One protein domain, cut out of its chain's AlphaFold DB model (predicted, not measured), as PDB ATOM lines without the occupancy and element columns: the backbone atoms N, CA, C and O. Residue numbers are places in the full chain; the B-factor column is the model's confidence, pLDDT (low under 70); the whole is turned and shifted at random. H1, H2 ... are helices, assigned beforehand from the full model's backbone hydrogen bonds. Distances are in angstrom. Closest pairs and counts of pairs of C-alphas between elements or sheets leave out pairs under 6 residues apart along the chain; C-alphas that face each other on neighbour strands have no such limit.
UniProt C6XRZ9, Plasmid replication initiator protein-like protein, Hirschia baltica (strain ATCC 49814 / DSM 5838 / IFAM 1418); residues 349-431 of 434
ATOM      1  N   GLU A 349     -59.394  49.897 162.666       54.91
ATOM      2  CA  GLU A 349     -60.350  49.594 163.740       54.91
ATOM      3  C   GLU A 349     -60.524  50.814 164.663       54.91
ATOM      4  O   GLU A 349     -61.641  51.291 164.877       54.91
ATOM      5  N   LEU A 350     -59.407  51.401 165.101       58.25
ATOM      6  CA  LEU A 350     -59.337  52.580 165.963       58.25
ATOM      7  C   LEU A 350     -60.014  53.808 165.331       58.25
ATOM      8  O   LEU A 350     -60.867  54.446 165.952       58.25
ATOM      9  N   GLY A 351     -59.731  54.089 164.053       58.28
ATOM     10  CA  GLY A 351     -60.409  55.155 163.307       58.28
ATOM     11  C   GLY A 351     -61.925  54.935 163.182       58.28
ATOM     12  O   GLY A 351     -62.707  55.881 163.321       58.28
ATOM     13  N   ARG A 352     -62.378  53.685 162.993       60.97
ATOM     14  CA  ARG A 352     -63.815  53.338 162.993       60.97
ATOM     15  C   ARG A 352     -64.443  53.514 164.377       60.97
ATOM     16  O   ARG A 352     -65.581  53.984 164.455       60.97
ATOM     17  N   GLN A 353     -63.722  53.167 165.444       67.88
ATOM     18  CA  GLN A 353     -64.154  53.303 166.836       67.88
ATOM     19  C   GLN A 353     -64.344  54.773 167.224       67.88
ATOM     20  O   GLN A 353     -65.438  55.139 167.655       67.88
ATOM     21  N   ILE A 354     -63.347  55.627 166.981       66.06
ATOM     22  CA  ILE A 354     -63.404  57.073 167.259       66.06
ATOM     23  C   ILE A 354     -64.537  57.730 166.463       66.06
ATOM     24  O   ILE A 354     -65.382  58.425 167.030       66.06
ATOM     25  N   ALA A 355     -64.653  57.424 165.167       62.75
ATOM     26  CA  ALA A 355     -65.765  57.907 164.351       62.75
ATOM     27  C   ALA A 355     -67.137  57.402 164.855       62.75
ATOM     28  O   ALA A 355     -68.147  58.087 164.697       62.75
ATOM     29  N   SER A 356     -67.204  56.223 165.482       65.12
ATOM     30  CA  SER A 356     -68.424  55.698 166.112       65.12
ATOM     31  C   SER A 356     -68.754  56.389 167.438       65.12
ATOM     32  O   SER A 356     -69.928  56.616 167.726       65.12
ATOM     33  N   GLN A 357     -67.747  56.773 168.227       70.81
ATOM     34  CA  GLN A 357     -67.937  57.548 169.453       70.81
ATOM     35  C   GLN A 357     -68.397  58.979 169.129       70.81
ATOM     36  O   GLN A 357     -69.403  59.423 169.676       70.81
ATOM     37  N   LEU A 358     -67.768  59.649 168.155       66.31
ATOM     38  CA  LEU A 358     -68.185  60.976 167.674       66.31
ATOM     39  C   LEU A 358     -69.608  60.979 167.088       66.31
ATOM     40  O   LEU A 358     -70.373  61.901 167.352       66.31
ATOM     41  N   ARG A 359     -70.020  59.926 166.361       65.00
ATOM     42  CA  ARG A 359     -71.418  59.775 165.898       65.00
ATOM     43  C   ARG A 359     -72.423  59.540 167.030       65.00
ATOM     44  O   ARG A 359     -73.586  59.895 166.878       65.00
ATOM     45  N   ARG A 360     -72.001  58.935 168.144       71.75
ATOM     46  CA  ARG A 360     -72.835  58.740 169.348       71.75
ATOM     47  C   ARG A 360     -72.854  59.970 170.259       71.75
ATOM     48  O   ARG A 360     -73.643  60.006 171.198       71.75
ATOM     49  N   MET A 361     -72.022  60.974 169.980       79.06
ATOM     50  CA  MET A 361     -72.014  62.237 170.702       79.06
ATOM     51  C   MET A 361     -73.299  63.027 170.410       79.06
ATOM     52  O   MET A 361     -73.619  63.363 169.263       79.06
ATOM     53  N   GLN A 362     -74.039  63.319 171.473       79.12
ATOM     54  CA  GLN A 362     -75.244  64.140 171.474       79.12
ATOM     55  C   GLN A 362     -75.043  65.275 172.473       79.12
ATOM     56  O   GLN A 362     -74.490  65.041 173.548       79.12
ATOM     57  N   ILE A 363     -75.504  66.470 172.113       84.50
ATOM     58  CA  ILE A 363     -75.681  67.583 173.046       84.50
ATOM     59  C   ILE A 363     -77.119  67.525 173.569       84.50
ATOM     60  O   ILE A 363     -78.053  67.325 172.789       84.50
ATOM     61  N   SER A 364     -77.304  67.645 174.884       83.75
ATOM     62  CA  SER A 364     -78.636  67.659 175.499       83.75
ATOM     63  C   SER A 364     -79.375  68.977 175.233       83.75
ATOM     64  O   SER A 364     -78.764  69.992 174.898       83.75
ATOM     65  N   ALA A 365     -80.702  68.991 175.405       71.38
ATOM     66  CA  ALA A 365     -81.495  70.219 175.280       71.38
ATOM     67  C   ALA A 365     -80.996  71.319 176.240       71.38
ATOM     68  O   ALA A 365     -80.754  72.448 175.810       71.38
ATOM     69  N   ASP A 366     -80.734  70.951 177.498       80.94
ATOM     70  CA  ASP A 366     -80.142  71.833 178.509       80.94
ATOM     71  C   ASP A 366     -78.730  72.294 178.105       80.94
ATOM     72  O   ASP A 366     -78.361  73.448 178.327       80.94
ATOM     73  N   GLY A 367     -77.959  71.420 177.447       85.00
ATOM     74  CA  GLY A 367     -76.655  71.725 176.859       85.00
ATOM     75  C   GLY A 367     -76.723  72.828 175.799       85.00
ATOM     76  O   GLY A 367     -75.965  73.795 175.880       85.00
ATOM     77  N   TYR A 368     -77.665  72.750 174.851       85.75
ATOM     78  CA  TYR A 368     -77.895  73.832 173.882       85.75
ATOM     79  C   TYR A 368     -78.389  75.117 174.561       85.75
ATOM     80  O   TYR A 368     -77.940  76.203 174.200       85.75
ATOM     81  N   ASP A 369     -79.295  75.027 175.537       79.19
ATOM     82  CA  ASP A 369     -79.855  76.202 176.223       79.19
ATOM     83  C   ASP A 369     -78.882  76.856 177.218       79.19
ATOM     84  O   ASP A 369     -79.048  78.025 177.578       79.19
ATOM     85  N   ALA A 370     -77.826  76.153 177.627       85.25
ATOM     86  CA  ALA A 370     -76.637  76.743 178.227       85.25
ATOM     87  C   ALA A 370     -75.720  77.368 177.159       85.25
ATOM     88  O   ALA A 370     -75.334  78.529 177.283       85.25
ATOM     89  N   ALA A 371     -75.423  76.651 176.072       89.69
ATOM     90  CA  ALA A 371     -74.489  77.105 175.041       89.69
ATOM     91  C   ALA A 371     -74.968  78.374 174.294       89.69
ATOM     92  O   ALA A 371     -74.161  79.260 174.010       89.69
ATOM     93  N   LYS A 372     -76.284  78.538 174.080       88.12
ATOM     94  CA  LYS A 372     -76.912  79.774 173.554       88.12
ATOM     95  C   LYS A 372     -76.666  81.013 174.428       88.12
ATOM     96  O   LYS A 372     -76.702  82.128 173.914       88.12
ATOM     97  N   LYS A 373     -76.446  80.843 175.739       92.12
ATOM     98  CA  LYS A 373     -76.162  81.949 176.677       92.12
ATOM     99  C   LYS A 373     -74.701  82.392 176.608       92.12
ATOM    100  O   LYS A 373     -74.417  83.559 176.848       92.12
ATOM    101  N   GLU A 374     -73.801  81.473 176.263       91.94
ATOM    102  CA  GLU A 374     -72.368  81.742 176.082       91.94
ATOM    103  C   GLU A 374     -72.045  82.339 174.699       91.94
ATOM    104  O   GLU A 374     -71.076  83.081 174.579       91.94
ATOM    105  N   ALA A 375     -72.864  82.064 173.672       89.31
ATOM    106  CA  ALA A 375     -72.726  82.625 172.321       89.31
ATOM    107  C   ALA A 375     -74.005  83.345 171.821       89.31
ATOM    108  O   ALA A 375     -74.611  82.927 170.830       89.31
ATOM    109  N   PRO A 376     -74.450  84.431 172.485       87.75
ATOM    110  CA  PRO A 376     -75.704  85.102 172.154       87.75
ATOM    111  C   PRO A 376     -75.678  85.749 170.760       87.75
ATOM    112  O   PRO A 376     -74.762  86.496 170.416       87.75
ATOM    113  N   GLY A 377     -76.731  85.499 169.979       79.50
ATOM    114  CA  GLY A 377     -76.923  86.030 168.622       79.50
ATOM    115  C   GLY A 377     -76.435  85.110 167.497       79.50
ATOM    116  O   GLY A 377     -76.898  85.257 166.371       79.50
ATOM    117  N   TRP A 378     -75.566  84.139 167.788       82.06
ATOM    118  CA  TRP A 378     -75.126  83.138 166.812       82.06
ATOM    119  C   TRP A 378     -76.151  82.008 166.638       82.06
ATOM    120  O   TRP A 378     -76.861  81.646 167.580       82.06
ATOM    121  N   ASP A 379     -76.180  81.386 165.453       83.94
ATOM    122  CA  ASP A 379     -76.835  80.084 165.280       83.94
ATOM    123  C   ASP A 379     -76.018  79.014 166.020       83.94
ATOM    124  O   ASP A 379     -74.853  78.752 165.707       83.94
ATOM    125  N   ILE A 380     -76.638  78.398 167.027       83.12
ATOM    126  CA  ILE A 380     -75.968  77.425 167.884       83.12
ATOM    127  C   ILE A 380     -75.640  76.119 167.149       83.12
ATOM    128  O   ILE A 380     -74.645  75.482 167.481       83.12
ATOM    129  N   TYR A 381     -76.417  75.739 166.132       75.88
ATOM    130  CA  TYR A 381     -76.160  74.529 165.345       75.88
ATOM    131  C   TYR A 381     -75.001  74.735 164.363       75.88
ATOM    132  O   TYR A 381     -74.247  73.804 164.096       75.88
ATOM    133  N   PHE A 382     -74.794  75.969 163.892       72.38
ATOM    134  CA  PHE A 382     -73.607  76.336 163.116       72.38
ATOM    135  C   PHE A 382     -72.325  76.263 163.963       72.38
ATOM    136  O   PHE A 382     -71.331  75.686 163.523       72.38
ATOM    137  N   ILE A 383     -72.352  76.767 165.207       79.62
ATOM    138  CA  ILE A 383     -71.210  76.614 166.129       79.62
ATOM    139  C   ILE A 383     -70.980  75.131 166.477       79.62
ATOM    140  O   ILE A 383     -69.833  74.710 166.632       79.62
ATOM    141  N   GLU A 384     -72.037  74.316 166.567       82.62
ATOM    142  CA  GLU A 384     -71.909  72.868 166.780       82.62
ATOM    143  C   GLU A 384     -71.229  72.151 165.601       82.62
ATOM    144  O   GLU A 384     -70.388  71.280 165.826       82.62
ATOM    145  N   ASP A 385     -71.543  72.523 164.358       67.75
ATOM    146  CA  ASP A 385     -70.929  71.940 163.159       67.75
ATOM    147  C   ASP A 385     -69.436  72.296 163.044       67.75
ATOM    148  O   ASP A 385     -68.588  71.426 162.819       67.75
ATOM    149  N   GLU A 386     -69.083  73.554 163.330       77.62
ATOM    150  CA  GLU A 386     -67.694  74.019 163.432       77.62
ATOM    151  C   GLU A 386     -66.933  73.312 164.571       77.62
ATOM    152  O   GLU A 386     -65.789  72.883 164.388       77.62
ATOM    153  N   TRP A 387     -67.570  73.106 165.731       82.31
ATOM    154  CA  TRP A 387     -67.001  72.365 166.864       82.31
ATOM    155  C   TRP A 387     -66.748  70.888 166.534       82.31
ATOM    156  O   TRP A 387     -65.654  70.368 166.774       82.31
ATOM    157  N   ARG A 388     -67.738  70.213 165.936       79.50
ATOM    158  CA  ARG A 388     -67.640  68.819 165.470       79.50
ATOM    159  C   ARG A 388     -66.541  68.672 164.418       79.50
ATOM    160  O   ARG A 388     -65.728  67.750 164.506       79.50
ATOM    161  N   THR A 389     -66.459  69.614 163.480       71.56
ATOM    162  CA  THR A 389     -65.414  69.684 162.449       71.56
ATOM    163  C   THR A 389     -64.023  69.901 163.052       71.56
ATOM    164  O   THR A 389     -63.059  69.253 162.633       71.56
ATOM    165  N   TRP A 390     -63.899  70.761 164.066       81.00
ATOM    166  CA  TRP A 390     -62.647  70.998 164.792       81.00
ATOM    167  C   TRP A 390     -62.166  69.747 165.543       81.00
ATOM    168  O   TRP A 390     -60.999  69.369 165.403       81.00
ATOM    169  N   ILE A 391     -63.053  69.047 166.264       74.44
ATOM    170  CA  ILE A 391     -62.711  67.770 166.915       74.44
ATOM    171  C   ILE A 391     -62.311  66.722 165.868       74.44
ATOM    172  O   ILE A 391     -61.272  66.080 166.023       74.44
ATOM    173  N   GLY A 392     -63.078  66.577 164.781       67.69
ATOM    174  CA  GLY A 392     -62.796  65.612 163.714       67.69
ATOM    175  C   GLY A 392     -61.411  65.798 163.087       67.69
ATOM    176  O   GLY A 392     -60.651  64.835 162.979       67.69
ATOM    177  N   LYS A 393     -61.035  67.044 162.764       70.44
ATOM    178  CA  LYS A 393     -59.697  67.389 162.248       70.44
ATOM    179  C   LYS A 393     -58.584  67.053 163.250       70.44
ATOM    180  O   LYS A 393     -57.549  66.519 162.853       70.44
ATOM    181  N   ARG A 394     -58.792  67.301 164.552       68.38
ATOM    182  CA  ARG A 394     -57.824  66.922 165.600       68.38
ATOM    183  C   ARG A 394     -57.684  65.404 165.738       68.38
ATOM    184  O   ARG A 394     -56.557  64.922 165.797       68.38
ATOM    185  N   ALA A 395     -58.790  64.657 165.740       67.88
ATOM    186  CA  ALA A 395     -58.774  63.194 165.831       67.88
ATOM    187  C   ALA A 395     -58.085  62.550 164.616       67.88
ATOM    188  O   ALA A 395     -57.277  61.640 164.778       67.88
ATOM    189  N   GLN A 396     -58.339  63.061 163.406       65.50
ATOM    190  CA  GLN A 396     -57.656  62.611 162.190       65.50
ATOM    191  C   GLN A 396     -56.147  62.902 162.228       65.50
ATOM    192  O   GLN A 396     -55.362  62.061 161.805       65.50
ATOM    193  N   SER A 397     -55.738  64.062 162.756       64.31
ATOM    194  CA  SER A 397     -54.322  64.408 162.922       64.31
ATOM    195  C   SER A 397     -53.620  63.490 163.934       64.31
ATOM    196  O   SER A 397     -52.552  62.958 163.645       64.31
ATOM    197  N   ALA A 398     -54.254  63.214 165.080       66.50
ATOM    198  CA  ALA A 398     -53.720  62.301 166.093       66.50
ATOM    199  C   ALA A 398     -53.581  60.854 165.575       66.50
ATOM    200  O   ALA A 398     -52.540  60.238 165.776       66.50
ATOM    201  N   LEU A 399     -54.559  60.354 164.806       62.94
ATOM    202  CA  LEU A 399     -54.507  59.036 164.145       62.94
ATOM    203  C   LEU A 399     -53.352  58.861 163.136       62.94
ATOM    204  O   LEU A 399     -53.067  57.736 162.735       62.94
ATOM    205  N   ILE A 400     -52.721  59.957 162.701       61.19
ATOM    206  CA  ILE A 400     -51.578  59.982 161.770       61.19
ATOM    207  C   ILE A 400     -50.275  60.372 162.515       61.19
ATOM    208  O   ILE A 400     -49.188  60.348 161.940       61.19
ATOM    209  N   GLY A 401     -50.369  60.716 163.803       65.06
ATOM    210  CA  GLY A 401     -49.250  61.105 164.657       65.06
ATOM    211  C   GLY A 401     -48.479  59.927 165.262       65.06
ATOM    212  O   GLY A 401     -48.738  58.760 164.982       65.06
ATOM    213  N   ALA A 402     -47.519  60.253 166.133       61.84
ATOM    214  CA  ALA A 402     -46.650  59.271 166.795       61.84
ATOM    215  C   ALA A 402     -47.359  58.411 167.865       61.84
ATOM    216  O   ALA A 402     -46.836  57.367 168.243       61.84
ATOM    217  N   ASP A 403     -48.535  58.839 168.333       72.88
ATOM    218  CA  ASP A 403     -49.415  58.095 169.242       72.88
ATOM    219  C   ASP A 403     -50.862  58.156 168.711       72.88
ATOM    220  O   ASP A 403     -51.591  59.112 169.007       72.88
ATOM    221  N   PRO A 404     -51.292  57.159 167.916       67.88
ATOM    222  CA  PRO A 404     -52.662  57.083 167.421       67.88
ATOM    223  C   PRO A 404     -53.713  56.805 168.505       67.88
ATOM    224  O   PRO A 404     -54.874  57.160 168.305       67.88
ATOM    225  N   GLU A 405     -53.356  56.183 169.637       73.81
ATOM    226  CA  GLU A 405     -54.321  55.824 170.690       73.81
ATOM    227  C   GLU A 405     -54.816  57.064 171.446       73.81
ATOM    228  O   GLU A 405     -56.004  57.149 171.778       73.81
ATOM    229  N   SER A 406     -53.963  58.090 171.579       72.19
ATOM    230  CA  SER A 406     -54.333  59.424 172.082       72.19
ATOM    231  C   SER A 406     -55.548  60.054 171.378       72.19
ATOM    232  O   SER A 406     -56.249  60.890 171.955       72.19
ATOM    233  N   ALA A 407     -55.859  59.627 170.147       69.25
ATOM    234  CA  ALA A 407     -57.007  60.109 169.389       69.25
ATOM    235  C   ALA A 407     -58.369  59.727 170.007       69.25
ATOM    236  O   ALA A 407     -59.375  60.364 169.681       69.25
ATOM    237  N   ILE A 408     -58.423  58.743 170.918       74.12
ATOM    238  CA  ILE A 408     -59.637  58.407 171.686       74.12
ATOM    239  C   ILE A 408     -60.003  59.535 172.660       74.12
ATOM    240  O   ILE A 408     -61.167  59.930 172.732       74.12
ATOM    241  N   ASP A 409     -59.029  60.085 173.390       75.25
ATOM    242  CA  ASP A 409     -59.290  61.095 174.430       75.25
ATOM    243  C   ASP A 409     -59.621  62.488 173.869       75.25
ATOM    244  O   ASP A 409     -60.094  63.363 174.597       75.25
ATOM    245  N   LEU A 410     -59.483  62.674 172.553       75.19
ATOM    246  CA  LEU A 410     -60.036  63.826 171.838       75.19
ATOM    247  C   LEU A 410     -61.568  63.777 171.702       75.19
ATOM    248  O   LEU A 410     -62.163  64.795 171.347       75.19
ATOM    249  N   VAL A 411     -62.225  62.645 171.994       79.69
ATOM    250  CA  VAL A 411     -63.692  62.542 172.027       79.69
ATOM    251  C   VAL A 411     -64.216  62.928 173.423       79.69
ATOM    252  O   VAL A 411     -63.977  62.198 174.390       79.69
ATOM    253  N   PRO A 412     -64.960  64.042 173.585       80.19
ATOM    254  CA  PRO A 412     -65.332  64.530 174.910       80.19
ATOM    255  C   PRO A 412     -66.256  63.576 175.678       80.19
ATOM    256  O   PRO A 412     -67.425  63.399 175.338       80.19
ATOM    257  N   ARG A 413     -65.770  63.046 176.809       81.06
ATOM    258  CA  ARG A 413     -66.561  62.201 177.733       81.06
ATOM    259  C   ARG A 413     -67.742  62.942 178.394       81.06
ATOM    260  O   ARG A 413     -68.601  62.305 178.997       81.06
ATOM    261  N   LYS A 414     -67.783  64.278 178.299       85.12
ATOM    262  CA  LYS A 414     -68.894  65.157 178.710       85.12
ATOM    263  C   LYS A 414     -69.209  66.146 177.571       85.12
ATOM    264  O   LYS A 414     -68.657  67.249 177.586       85.12
ATOM    265  N   PRO A 415     -70.045  65.764 176.586       85.06
ATOM    266  CA  PRO A 415     -70.274  66.553 175.374       85.06
ATOM    267  C   PRO A 415     -70.772  67.973 175.652       85.06
ATOM    268  O   PRO A 415     -70.119  68.924 175.235       85.06
ATOM    269  N   ASP A 416     -71.847  68.114 176.434       82.31
ATOM    270  CA  ASP A 416     -72.460  69.406 176.780       82.31
ATOM    271  C   ASP A 416     -71.432  70.407 177.321       82.31
ATOM    272  O   ASP A 416     -71.279  71.500 176.786       82.31
ATOM    273  N   ALA A 417     -70.668  70.019 178.346       85.62
ATOM    274  CA  ALA A 417     -69.679  70.891 178.979       85.62
ATOM    275  C   ALA A 417     -68.548  71.304 178.017       85.62
ATOM    276  O   ALA A 417     -68.090  72.446 178.058       85.62
ATOM    277  N   ALA A 418     -68.113  70.394 177.141       87.50
ATOM    278  CA  ALA A 418     -67.087  70.681 176.142       87.50
ATOM    279  C   ALA A 418     -67.604  71.603 175.022       87.50
ATOM    280  O   ALA A 418     -66.864  72.477 174.567       87.50
ATOM    281  N   PHE A 419     -68.870  71.461 174.622       90.75
ATOM    282  CA  PHE A 419     -69.508  72.338 173.642       90.75
ATOM    283  C   PHE A 419     -69.787  73.735 174.207       90.75
ATOM    284  O   PHE A 419     -69.410  74.726 173.591       90.75
ATOM    285  N   ILE A 420     -70.343  73.833 175.420       91.12
ATOM    286  CA  ILE A 420     -70.553  75.107 176.134       91.12
ATOM    287  C   ILE A 420     -69.220  75.867 176.272       91.12
ATOM    288  O   ILE A 420     -69.156  77.064 175.991       91.12
ATOM    289  N   GLY A 421     -68.136  75.167 176.633       85.88
ATOM    290  CA  GLY A 421     -66.788  75.740 176.690       85.88
ATOM    291  C   GLY A 421     -66.268  76.229 175.332       85.88
ATOM    292  O   GLY A 421     -65.644  77.291 175.263       85.88
ATOM    293  N   PHE A 422     -66.565  75.512 174.244       91.50
ATOM    294  CA  PHE A 422     -66.238  75.959 172.888       91.50
ATOM    295  C   PHE A 422     -67.045  77.199 172.483       91.50
ATOM    296  O   PHE A 422     -66.444  78.161 172.016       91.50
ATOM    297  N   CYS A 423     -68.359  77.238 172.731       86.81
ATOM    298  CA  CYS A 423     -69.211  78.402 172.452       86.81
ATOM    299  C   CYS A 423     -68.746  79.659 173.202       86.81
ATOM    300  O   CYS A 423     -68.664  80.734 172.608       86.81
ATOM    301  N   LYS A 424     -68.354  79.514 174.474       89.25
ATOM    302  CA  LYS A 424     -67.765  80.595 175.279       89.25
ATOM    303  C   LYS A 424     -66.483  81.147 174.654       89.25
ATOM    304  O   LYS A 424     -66.300  82.362 174.576       89.25
ATOM    305  N   ASN A 425     -65.595  80.270 174.180       82.56
ATOM    306  CA  ASN A 425     -64.366  80.694 173.513       82.56
ATOM    307  C   ASN A 425     -64.639  81.294 172.122       82.56
ATOM    308  O   ASN A 425     -64.055  82.313 171.773       82.56
ATOM    309  N   TRP A 426     -65.569  80.715 171.360       89.12
ATOM    310  CA  TRP A 426     -66.017  81.214 170.059       89.12
ATOM    311  C   TRP A 426     -66.521  82.655 170.152       89.12
ATOM    312  O   TRP A 426     -66.048  83.519 169.418       89.12
ATOM    313  N   PHE A 427     -67.417  82.935 171.102       86.31
ATOM    314  CA  PHE A 427     -67.939  84.279 171.337       86.31
ATOM    315  C   PHE A 427     -66.861  85.242 171.855       86.31
ATOM    316  O   PHE A 427     -66.807  86.387 171.418       86.31
ATOM    317  N   LYS A 428     -65.941  84.777 172.716       88.44
ATOM    318  CA  LYS A 428     -64.779  85.577 173.145       88.44
ATOM    319  C   LYS A 428     -63.874  85.974 171.967       88.44
ATOM    320  O   LYS A 428     -63.335  87.074 171.977       88.44
ATOM    321  N   THR A 429     -63.693  85.098 170.976       82.31
ATOM    322  CA  THR A 429     -62.823  85.346 169.813       82.31
ATOM    323  C   THR A 429     -63.515  86.116 168.685       82.31
ATOM    324  O   THR A 429     -62.853  86.897 168.013       82.31
ATOM    325  N   ARG A 430     -64.818  85.902 168.449       84.75
ATOM    326  CA  ARG A 430     -65.550  86.468 167.294       84.75
ATOM    327  C   ARG A 430     -66.591  87.538 167.644       84.75
ATOM    328  O   ARG A 430     -67.172  88.118 166.738       84.75
ATOM    329  N   GLY A 431     -66.852  87.795 168.926       85.31
ATOM    330  CA  GLY A 431     -67.868  88.753 169.364       85.31
ATOM    331  C   GLY A 431     -69.293  88.354 168.960       85.31
ATOM    332  O   GLY A 431     -69.630  87.170 168.858       85.31
TER     333      GLY A 431
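This is residues 349 to 431 of the 434 residues of the protein "Plasmid replication initiator protein-like protein" of Hirschia baltica (strain ATCC 49814 / DSM 5838 / IFAM 1418) (UniProt C6XRZ9). A long helix, H3, runs along the length of an elongated body, with H2 and H5 lying side by side and about perpendicular to it at the end where it begins. Towards the other end the short H4 packs on the last part of H3, and H1 runs nearly parallel in line to H3 but the opposite way, packing lightly on H4. The printed part has 83 residues with five named helices, H1 to H5 in order along the chain, and no named strand; its class is all helix. It is compact, with a radius of gyration of the C-alphas of 13.5 A, and its C-alphas span 39 by 25 by 16 A.

H1, residues 349 to 360, is close to but not clearly touching H3, residues 380 to 398; their closest C-alphas, of Ile 354 and Ala 395, are 7.8 A apart. These two run opposite ways at a shallow tilt of 13 degrees. With residues 350 to 354 alone, H1 only just touches H4, residues 405 to 408, in 3 pairs of C-alphas within 8 A; the closest, of Ile 354 and Ile 408, are 6.0 A apart. H2, residues 365 to 374, touches H5, residues 415 to 430, the closest C-alphas being those of Ala 371 and Ile 420 at 4.5 A. They run the same way at a shallow tilt of 21 degrees. H2 only just touches H3, with 3 pairs of C-alphas within 8 A and with residue 380 alone on the side of H3; Lys 372 and Ile 380 have the closest C-alphas, 6.2 A apart, and the lines are about perpendicular at 86 degrees. H3 is the hub, touching three helices. With residues 394 to 398 alone it touches H4, closest at the C-alphas of Ala 395 and Ala 407, 5.0 A apart. Residues 383 to 387 of H3 touch residues 419 to 426 of H5; the closest C-alphas, of Ile 383 and Cys 423, are 6.9 A apart, and the lines are about perpendicular at 77 degrees. H1 and H5 are apart, and so are H2 and H4. Every O i to N i+4 pair is within hydrogen-bond range in H1, H3 and H5; in H2 5 of 6 are, and H4 is too short for such a pair.

H1 begins at C-alpha 349, (-60.350, 49.594, 163.740), and is 16.5 A long from first to last C-alpha. H2 measures 14.7 A. H3 begins at C-alpha 380, (-75.968, 77.425, 167.884), and is 27.0 A long. H4 measures 6.0 A. H5 is 22.0 A long and ends at C-alpha 430, (-65.550, 86.468, 167.294).

The C-alphas farthest apart, of Gly 377 and Ala 402, are 40.4 A apart. The printed part has no cut. The links H1 to H2 and H2 to H3 are tight, H3 to H4 and H4 to H5 are short. The mean pLDDT of the printed part is 77.1; 23 residues are under 70, among them residues 349 to 356 and 394 to 402.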